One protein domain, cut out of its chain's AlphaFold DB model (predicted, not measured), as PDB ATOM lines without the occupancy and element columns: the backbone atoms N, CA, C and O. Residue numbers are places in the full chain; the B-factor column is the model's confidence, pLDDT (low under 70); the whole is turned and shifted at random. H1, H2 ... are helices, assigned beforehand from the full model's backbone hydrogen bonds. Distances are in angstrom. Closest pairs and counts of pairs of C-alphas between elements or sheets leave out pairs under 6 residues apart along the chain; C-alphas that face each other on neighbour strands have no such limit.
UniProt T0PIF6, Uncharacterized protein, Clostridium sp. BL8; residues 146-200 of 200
ATOM      1  N   GLU A 146      10.659 -33.265  40.617       83.75
ATOM      2  CA  GLU A 146      10.262 -33.870  39.341       83.75
ATOM      3  C   GLU A 146      10.058 -35.379  39.488       83.75
ATOM      4  O   GLU A 146       8.993 -35.885  39.131       83.75
ATOM      5  N   ASP A 147      11.026 -36.065  40.098       86.75
ATOM      6  CA  ASP A 147      10.951 -37.501  40.347       86.75
ATOM      7  C   ASP A 147       9.775 -37.820  41.270       86.75
ATOM      8  O   ASP A 147       8.925 -38.633  40.937       86.75
ATOM      9  N   VAL A 148       9.646 -37.147  42.411       91.19
ATOM     10  CA  VAL A 148       8.583 -37.451  43.375       91.19
ATOM     11  C   VAL A 148       7.204 -37.151  42.791       91.19
ATOM     12  O   VAL A 148       6.310 -37.995  42.871       91.19
ATOM     13  N   TYR A 149       7.008 -35.971  42.208       93.88
ATOM     14  CA  TYR A 149       5.701 -35.516  41.744       93.88
ATOM     15  C   TYR A 149       5.235 -36.309  40.518       93.88
ATOM     16  O   TYR A 149       4.168 -36.929  40.548       93.88
ATOM     17  N   TYR A 150       6.042 -36.348  39.455       94.00
ATOM     18  CA  TYR A 150       5.631 -36.989  38.209       94.00
ATOM     19  C   TYR A 150       5.697 -38.521  38.282       94.00
ATOM     20  O   TYR A 150       4.823 -39.165  37.699       94.00
ATOM     21  N   GLU A 151       6.631 -39.135  39.029       93.81
ATOM     22  CA  GLU A 151       6.606 -40.599  39.228       93.81
ATOM     23  C   GLU A 151       5.401 -41.037  40.048       93.81
ATOM     24  O   GLU A 151       4.793 -42.060  39.732       93.81
ATOM     25  N   SER A 152       5.029 -40.289  41.092       93.75
ATOM     26  CA  SER A 152       3.860 -40.647  41.905       93.75
ATOM     27  C   SER A 152       2.587 -40.624  41.065       93.75
ATOM     28  O   SER A 152       1.793 -41.564  41.125       93.75
ATOM     29  N   LEU A 153       2.423 -39.597  40.225       94.81
ATOM     30  CA  LEU A 153       1.309 -39.515  39.281       94.81
ATOM     31  C   LEU A 153       1.356 -40.651  38.256       94.81
ATOM     32  O   LEU A 153       0.346 -41.317  38.044       94.81
ATOM     33  N   TYR A 154       2.519 -40.906  37.653       94.81
ATOM     34  CA  TYR A 154       2.695 -41.987  36.685       94.81
ATOM     35  C   TYR A 154       2.301 -43.346  37.281       94.81
ATOM     36  O   TYR A 154       1.484 -44.056  36.700       94.81
ATOM     37  N   ARG A 155       2.811 -43.678  38.474       94.12
ATOM     38  CA  ARG A 155       2.503 -44.932  39.182       94.12
ATOM     39  C   ARG A 155       1.028 -45.047  39.544       94.12
ATOM     40  O   ARG A 155       0.455 -46.122  39.403       94.12
ATOM     41  N   ALA A 156       0.402 -43.957  39.988       94.12
ATOM     42  CA  ALA A 156      -1.027 -43.951  40.288       94.12
ATOM     43  C   ALA A 156      -1.866 -44.249  39.033       94.12
ATOM     44  O   ALA A 156      -2.806 -45.039  39.091       94.12
ATOM     45  N   ILE A 157      -1.499 -43.662  37.890       94.69
ATOM     46  CA  ILE A 157      -2.172 -43.896  36.605       94.69
ATOM     47  C   ILE A 157      -1.934 -45.334  36.126       94.69
ATOM     48  O   ILE A 157      -2.881 -45.994  35.705       94.69
ATOM     49  N   GLU A 158      -0.703 -45.837  36.227       93.25
ATOM     50  CA  GLU A 158      -0.343 -47.209  35.858       93.25
ATOM     51  C   GLU A 158      -1.141 -48.236  36.672       93.25
ATOM     52  O   GLU A 158      -1.744 -49.141  36.100       93.25
ATOM     53  N   GLN A 159      -1.226 -48.054  37.995       93.12
ATOM     54  CA  GLN A 159      -2.034 -48.905  38.874       93.12
ATOM     55  C   GLN A 159      -3.529 -48.806  38.554       93.12
ATOM     56  O   GLN A 159      -4.227 -49.823  38.532       93.12
ATOM     57  N   PHE A 160      -4.024 -47.594  38.283       92.88
ATOM     58  CA  PHE A 160      -5.419 -47.377  37.921       92.88
ATOM     59  C   PHE A 160      -5.775 -48.011  36.571       92.88
ATOM     60  O   PHE A 160      -6.881 -48.526  36.439       92.88
ATOM     61  N   ASN A 161      -4.864 -48.040  35.591       92.38
ATOM     62  CA  ASN A 161      -5.080 -48.606  34.251       92.38
ATOM     63  C   ASN A 161      -4.995 -50.151  34.215       92.38
ATOM     64  O   ASN A 161      -4.469 -50.753  33.277       92.38
ATOM     65  N   THR A 162      -5.523 -50.817  35.240       92.25
ATOM     66  CA  THR A 162      -5.539 -52.281  35.365       92.25
ATOM     67  C   THR A 162      -6.967 -52.815  35.518       92.25
ATOM     68  O   THR A 162      -7.913 -52.064  35.764       92.25
ATOM     69  N   GLY A 163      -7.156 -54.127  35.322       91.88
ATOM     70  CA  GLY A 163      -8.455 -54.790  35.495       91.88
ATOM     71  C   GLY A 163      -9.576 -54.162  34.656       91.88
ATOM     72  O   GLY A 163      -9.424 -53.960  33.452       91.88
ATOM     73  N   GLU A 164     -10.693 -53.827  35.302       92.25
ATOM     74  CA  GLU A 164     -11.876 -53.212  34.675       92.25
ATOM     75  C   GLU A 164     -11.643 -51.789  34.145       92.25
ATOM     76  O   GLU A 164     -12.475 -51.247  33.416       92.25
ATOM     77  N   ASN A 165     -10.534 -51.156  34.527       90.31
ATOM     78  CA  ASN A 165     -10.175 -49.810  34.092       90.31
ATOM     79  C   ASN A 165      -9.202 -49.798  32.915       90.31
ATOM     80  O   ASN A 165      -8.922 -48.727  32.374       90.31
ATOM     81  N   LYS A 166      -8.728 -50.972  32.489       90.88
ATOM     82  CA  LYS A 166      -7.821 -51.105  31.355       90.88
ATOM     83  C   LYS A 166      -8.409 -50.441  30.105       90.88
ATOM     84  O   LYS A 166      -9.563 -50.681  29.752       90.88
ATOM     85  N   ASN A 167      -7.595 -49.636  29.421       86.12
ATOM     86  CA  ASN A 167      -7.938 -48.893  28.197       86.12
ATOM     87  C   ASN A 167      -9.001 -47.789  28.372       86.12
ATOM     88  O   ASN A 167      -9.488 -47.247  27.374       86.12
ATOM     89  N   LYS A 168      -9.395 -47.435  29.602       89.62
ATOM     90  CA  LYS A 168     -10.248 -46.257  29.813       89.62
ATOM     91  C   LYS A 168      -9.446 -44.981  29.553       89.62
ATOM     92  O   LYS A 168      -8.243 -44.922  29.781       89.62
ATOM     93  N   LYS A 169     -10.130 -43.929  29.094       90.12
ATOM     94  CA  LYS A 169      -9.516 -42.605  28.937       90.12
ATOM     95  C   LYS A 169      -9.273 -41.993  30.313       90.12
ATOM     96  O   LYS A 169     -10.218 -41.842  31.085       90.12
ATOM     97  N   ILE A 170      -8.031 -41.613  30.584       90.00
ATOM     98  CA  ILE A 170      -7.619 -40.984  31.840       90.00
ATOM     99  C   ILE A 170      -7.303 -39.515  31.558       90.00
ATOM    100  O   ILE A 170      -6.556 -39.198  30.636       90.00
ATOM    101  N   GLY A 171      -7.900 -38.616  32.339       89.69
ATOM    102  CA  GLY A 171      -7.584 -37.190  32.325       89.69
ATOM    103  C   GLY A 171      -6.826 -36.808  33.591       89.69
ATOM    104  O   GLY A 171      -7.247 -37.176  34.686       89.69
ATOM    105  N   VAL A 172      -5.734 -36.056  33.451       89.81
ATOM    106  CA  VAL A 172      -4.919 -35.576  34.577       89.81
ATOM    107  C   VAL A 172      -4.955 -34.051  34.593       89.81
ATOM    108  O   VAL A 172      -4.587 -33.408  33.612       89.81
ATOM    109  N   ASN A 173      -5.402 -33.458  35.702       90.25
ATOM    110  CA  ASN A 173      -5.452 -32.005  35.861       90.25
ATOM    111  C   ASN A 173      -4.316 -31.503  36.763       90.25
ATOM    112  O   ASN A 173      -4.503 -31.333  37.963       90.25
ATOM    113  N   LEU A 174      -3.156 -31.207  36.170       89.56
ATOM    114  CA  LEU A 174      -2.010 -30.648  36.903       89.56
ATOM    115  C   LEU A 174      -2.221 -29.190  37.333       89.56
ATOM    116  O   LEU A 174      -1.632 -28.746  38.311       89.56
ATOM    117  N   LYS A 175      -3.070 -28.440  36.616       83.19
ATOM    118  CA  LYS A 175      -3.330 -27.017  36.895       83.19
ATOM    119  C   LYS A 175      -4.103 -26.801  38.196       83.19
ATOM    120  O   LYS A 175      -4.064 -25.703  38.737       83.19
ATOM    121  N   GLY A 176      -4.833 -27.818  38.658       84.81
ATOM    122  CA  GLY A 176      -5.563 -27.769  39.923       84.81
ATOM    123  C   GLY A 176      -4.658 -27.838  41.156       84.81
ATOM    124  O   GLY A 176      -5.081 -27.417  42.228       84.81
ATOM    125  N   ASP A 177      -3.422 -28.325  41.013       87.00
ATOM    126  CA  ASP A 177      -2.461 -28.418  42.112       87.00
ATOM    127  C   ASP A 177      -1.693 -27.099  42.271       87.00
ATOM    128  O   ASP A 177      -0.575 -26.924  41.782       87.00
ATOM    129  N   MET A 178      -2.337 -26.133  42.928       83.12
ATOM    130  CA  MET A 178      -1.781 -24.791  43.118       83.12
ATOM    131  C   MET A 178      -0.472 -24.792  43.921       83.12
ATOM    132  O   MET A 178       0.378 -23.934  43.691       83.12
ATOM    133  N   GLU A 179      -0.287 -25.741  44.845       83.38
ATOM    134  CA  GLU A 179       0.920 -25.808  45.676       83.38
ATOM    135  C   GLU A 179       2.136 -26.269  44.867       83.38
ATOM    136  O   GLU A 179       3.226 -25.696  45.001       83.38
ATOM    137  N   ALA A 180       1.935 -27.263  43.998       86.69
ATOM    138  CA  ALA A 180       2.963 -27.791  43.113       86.69
ATOM    139  C   ALA A 180       3.202 -26.908  41.874       86.69
ATOM    140  O   ALA A 180       4.310 -26.900  41.332       86.69
ATOM    141  N   ALA A 181       2.197 -26.141  41.431       85.31
ATOM    142  CA  ALA A 181       2.208 -25.390  40.171       85.31
ATOM    143  C   ALA A 181       3.439 -24.487  39.982       85.31
ATOM    144  O   ALA A 181       3.962 -24.388  38.873       85.31
ATOM    145  N   LYS A 182       3.942 -23.857  41.051       80.75
ATOM    146  CA  LYS A 182       5.120 -22.968  41.001       80.75
ATOM    147  C   LYS A 182       6.447 -23.682  40.708       80.75
ATOM    148  O   LYS A 182       7.427 -23.019  40.379       80.75
ATOM    149  N   TYR A 183       6.487 -25.007  40.846       84.12
ATOM    150  CA  TYR A 183       7.670 -25.832  40.592       84.12
ATOM    151  C   TYR A 183       7.607 -26.589  39.261       84.12
ATOM    152  O   TYR A 183       8.604 -27.187  38.868       84.12
ATOM    153  N   GLN A 184       6.457 -26.568  38.582       88.31
ATOM    154  CA  GLN A 184       6.253 -27.246  37.305       88.31
ATOM    155  C   GLN A 184       6.804 -26.399  36.152       88.31
ATOM    156  O   GLN A 184       6.332 -25.281  35.920       88.31
ATOM    157  N   LEU A 185       7.748 -26.946  35.384       89.69
ATOM    158  CA  LEU A 185       8.183 -26.350  34.122       89.69
ATOM    159  C   LEU A 185       7.400 -26.938  32.946       89.69
ATOM    160  O   LEU A 185       6.914 -28.070  32.986       89.69
ATOM    161  N   SER A 186       7.276 -26.166  31.871       92.00
ATOM    162  CA  SER A 186       6.586 -26.604  30.657       92.00
ATOM    163  C   SER A 186       7.290 -27.786  29.990       92.00
ATOM    164  O   SER A 186       6.617 -28.638  29.412       92.00
ATOM    165  N   THR A 187       8.617 -27.868  30.106       90.12
ATOM    166  CA  THR A 187       9.413 -29.019  29.659       90.12
ATOM    167  C   THR A 187       9.089 -30.283  30.440       90.12
ATOM    168  O   THR A 187       8.905 -31.334  29.833       90.12
ATOM    169  N   ASP A 188       8.945 -30.186  31.760       90.19
ATOM    170  CA  ASP A 188       8.689 -31.348  32.617       90.19
ATOM    171  C   ASP A 188       7.305 -31.930  32.326       90.19
ATOM    172  O   ASP A 188       7.142 -33.142  32.206       90.19
ATOM    173  N   ILE A 189       6.312 -31.054  32.129       92.38
ATOM    174  CA  ILE A 189       4.958 -31.455  31.731       92.38
ATOM    175  C   ILE A 189       4.985 -32.140  30.363       92.38
ATOM    176  O   ILE A 189       4.378 -33.196  30.208       92.38
ATOM    177  N   MET A 190       5.707 -31.583  29.385       92.31
ATOM    178  CA  MET A 190       5.860 -32.204  28.066       92.31
ATOM    179  C   MET A 190       6.476 -33.605  28.179       92.31
ATOM    180  O   MET A 190       5.943 -34.553  27.605       92.31
ATOM    181  N   TYR A 191       7.557 -33.768  28.950       91.75
ATOM    182  CA  TYR A 191       8.186 -35.075  29.151       91.75
ATOM    183  C   TYR A 191       7.270 -36.067  29.871       91.75
ATOM    184  O   TYR A 191       7.217 -37.241  29.497       91.75
ATOM    185  N   PHE A 192       6.516 -35.604  30.868       92.94
ATOM    186  CA  PHE A 192       5.519 -36.413  31.558       92.94
ATOM    187  C   PHE A 192       4.408 -36.877  30.606       92.94
ATOM    188  O   PHE A 192       4.107 -38.070  30.548       92.94
ATOM    189  N   GLU A 193       3.843 -35.971  29.803       92.06
ATOM    190  CA  GLU A 193       2.835 -36.300  28.791       92.06
ATOM    191  C   GLU A 193       3.359 -37.306  27.760       92.06
ATOM    192  O   GLU A 193       2.669 -38.271  27.425       92.06
ATOM    193  N   ASP A 194       4.580 -37.108  27.265       92.62
ATOM    194  CA  ASP A 194       5.211 -38.011  26.303       92.62
ATOM    195  C   ASP A 194       5.456 -39.398  26.894       92.62
ATOM    196  O   ASP A 194       5.284 -40.406  26.203       92.62
ATOM    197  N   ARG A 195       5.826 -39.481  28.174       92.81
ATOM    198  CA  ARG A 195       5.960 -40.759  28.873       92.81
ATOM    199  C   ARG A 195       4.615 -41.456  29.032       92.81
ATOM    200  O   ARG A 195       4.560 -42.663  28.803       92.81
ATOM    201  N   LEU A 196       3.554 -40.737  29.398       91.31
ATOM    202  CA  LEU A 196       2.216 -41.323  29.507       91.31
ATOM    203  C   LEU A 196       1.775 -41.909  28.161       91.31
ATOM    204  O   LEU A 196       1.449 -43.086  28.104       91.31
ATOM    205  N   LYS A 197       1.885 -41.143  27.068       90.19
ATOM    206  CA  LYS A 197       1.509 -41.593  25.710       90.19
ATOM    207  C   LYS A 197       2.277 -42.827  25.228       90.19
ATOM    208  O   LYS A 197       1.784 -43.555  24.374       90.19
ATOM    209  N   LYS A 198       3.512 -43.021  25.699       89.31
ATOM    210  CA  LYS A 198       4.364 -44.151  25.298       89.31
ATOM    211  C   LYS A 198       4.050 -45.439  26.053       89.31
ATOM    212  O   LYS A 198       4.320 -46.506  25.511       89.31
ATOM    213  N   ASN A 199       3.556 -45.347  27.288       83.94
ATOM    214  CA  ASN A 199       3.510 -46.488  28.206       83.94
ATOM    215  C   ASN A 199       2.099 -46.865  28.685       83.94
ATOM    216  O   ASN A 199       1.944 -47.940  29.262       83.94
ATOM    217  N   ILE A 200       1.094 -46.006  28.483       79.44
ATOM    218  CA  ILE A 200      -0.280 -46.164  28.994       79.44
ATOM    219  C   ILE A 200      -1.275 -45.978  27.852       79.44
ATOM    220  O   ILE A 200      -2.194 -46.823  27.756       79.44
TER     221      ILE A 200
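What this domain is: This is residues 146 to 200 of the 200 residues of an uncharacterized protein of Clostridium sp. BL8 (UniProt T0PIF6). Two helices of similar length, H1 and H3, lie side by side and run the same way, and a long unnamed stretch, residues 161 to 177, leads back from the end of H1 toward the end where both begin. The short helix H2 sits at that end, before the chain turns into H3. The printed part has 55 residues with three named helices, in the order H1, H2, H3, and no named strand; the class is all helix. It is only just compact, close to loose, with a radius of gyration of the C-alphas of 11.7 A, and elongated, with spans of 35 by 20 by 18 A.

How they stand to each other: H1, residues 146 to 160, and H3, residues 186 to 199, only just touch, with 3 pairs of C-alphas within 8 A. Their closest C-alphas, those of Tyr 150 and Phe 192, are 6.7 A apart. They run the same way at a shallow tilt of 30 degrees. H2, residues 178 to 181, touches no helix; it is only just apart from H1, with a closest distance of 8.3 A between C-alphas, and it is apart from H3. In H1 and H3 every O i to N i+4 pair is within hydrogen-bond range, while H2 is too short for such a pair.

Where its parts are: H1 begins at C-alpha 146, (10.262, -33.870, 39.341), and is 20.7 A long from first to last C-alpha. H2 has four residues, Met 178 to Ala 181. H3 is 20.3 A long and ends at C-alpha 199, (3.510, -46.488, 28.206).

The domain as a whole: The two C-alphas farthest apart, those of Glu 164 and Lys 182, are 35.3 A apart. The link from H1 to H2 is long, with 17 residues, and that from H2 to H3 is tight, with 4. The printed part has no cut and ends at residue 200, the chain's last residue. The mean pLDDT of the printed part is 89.9, and no printed residue is under 70.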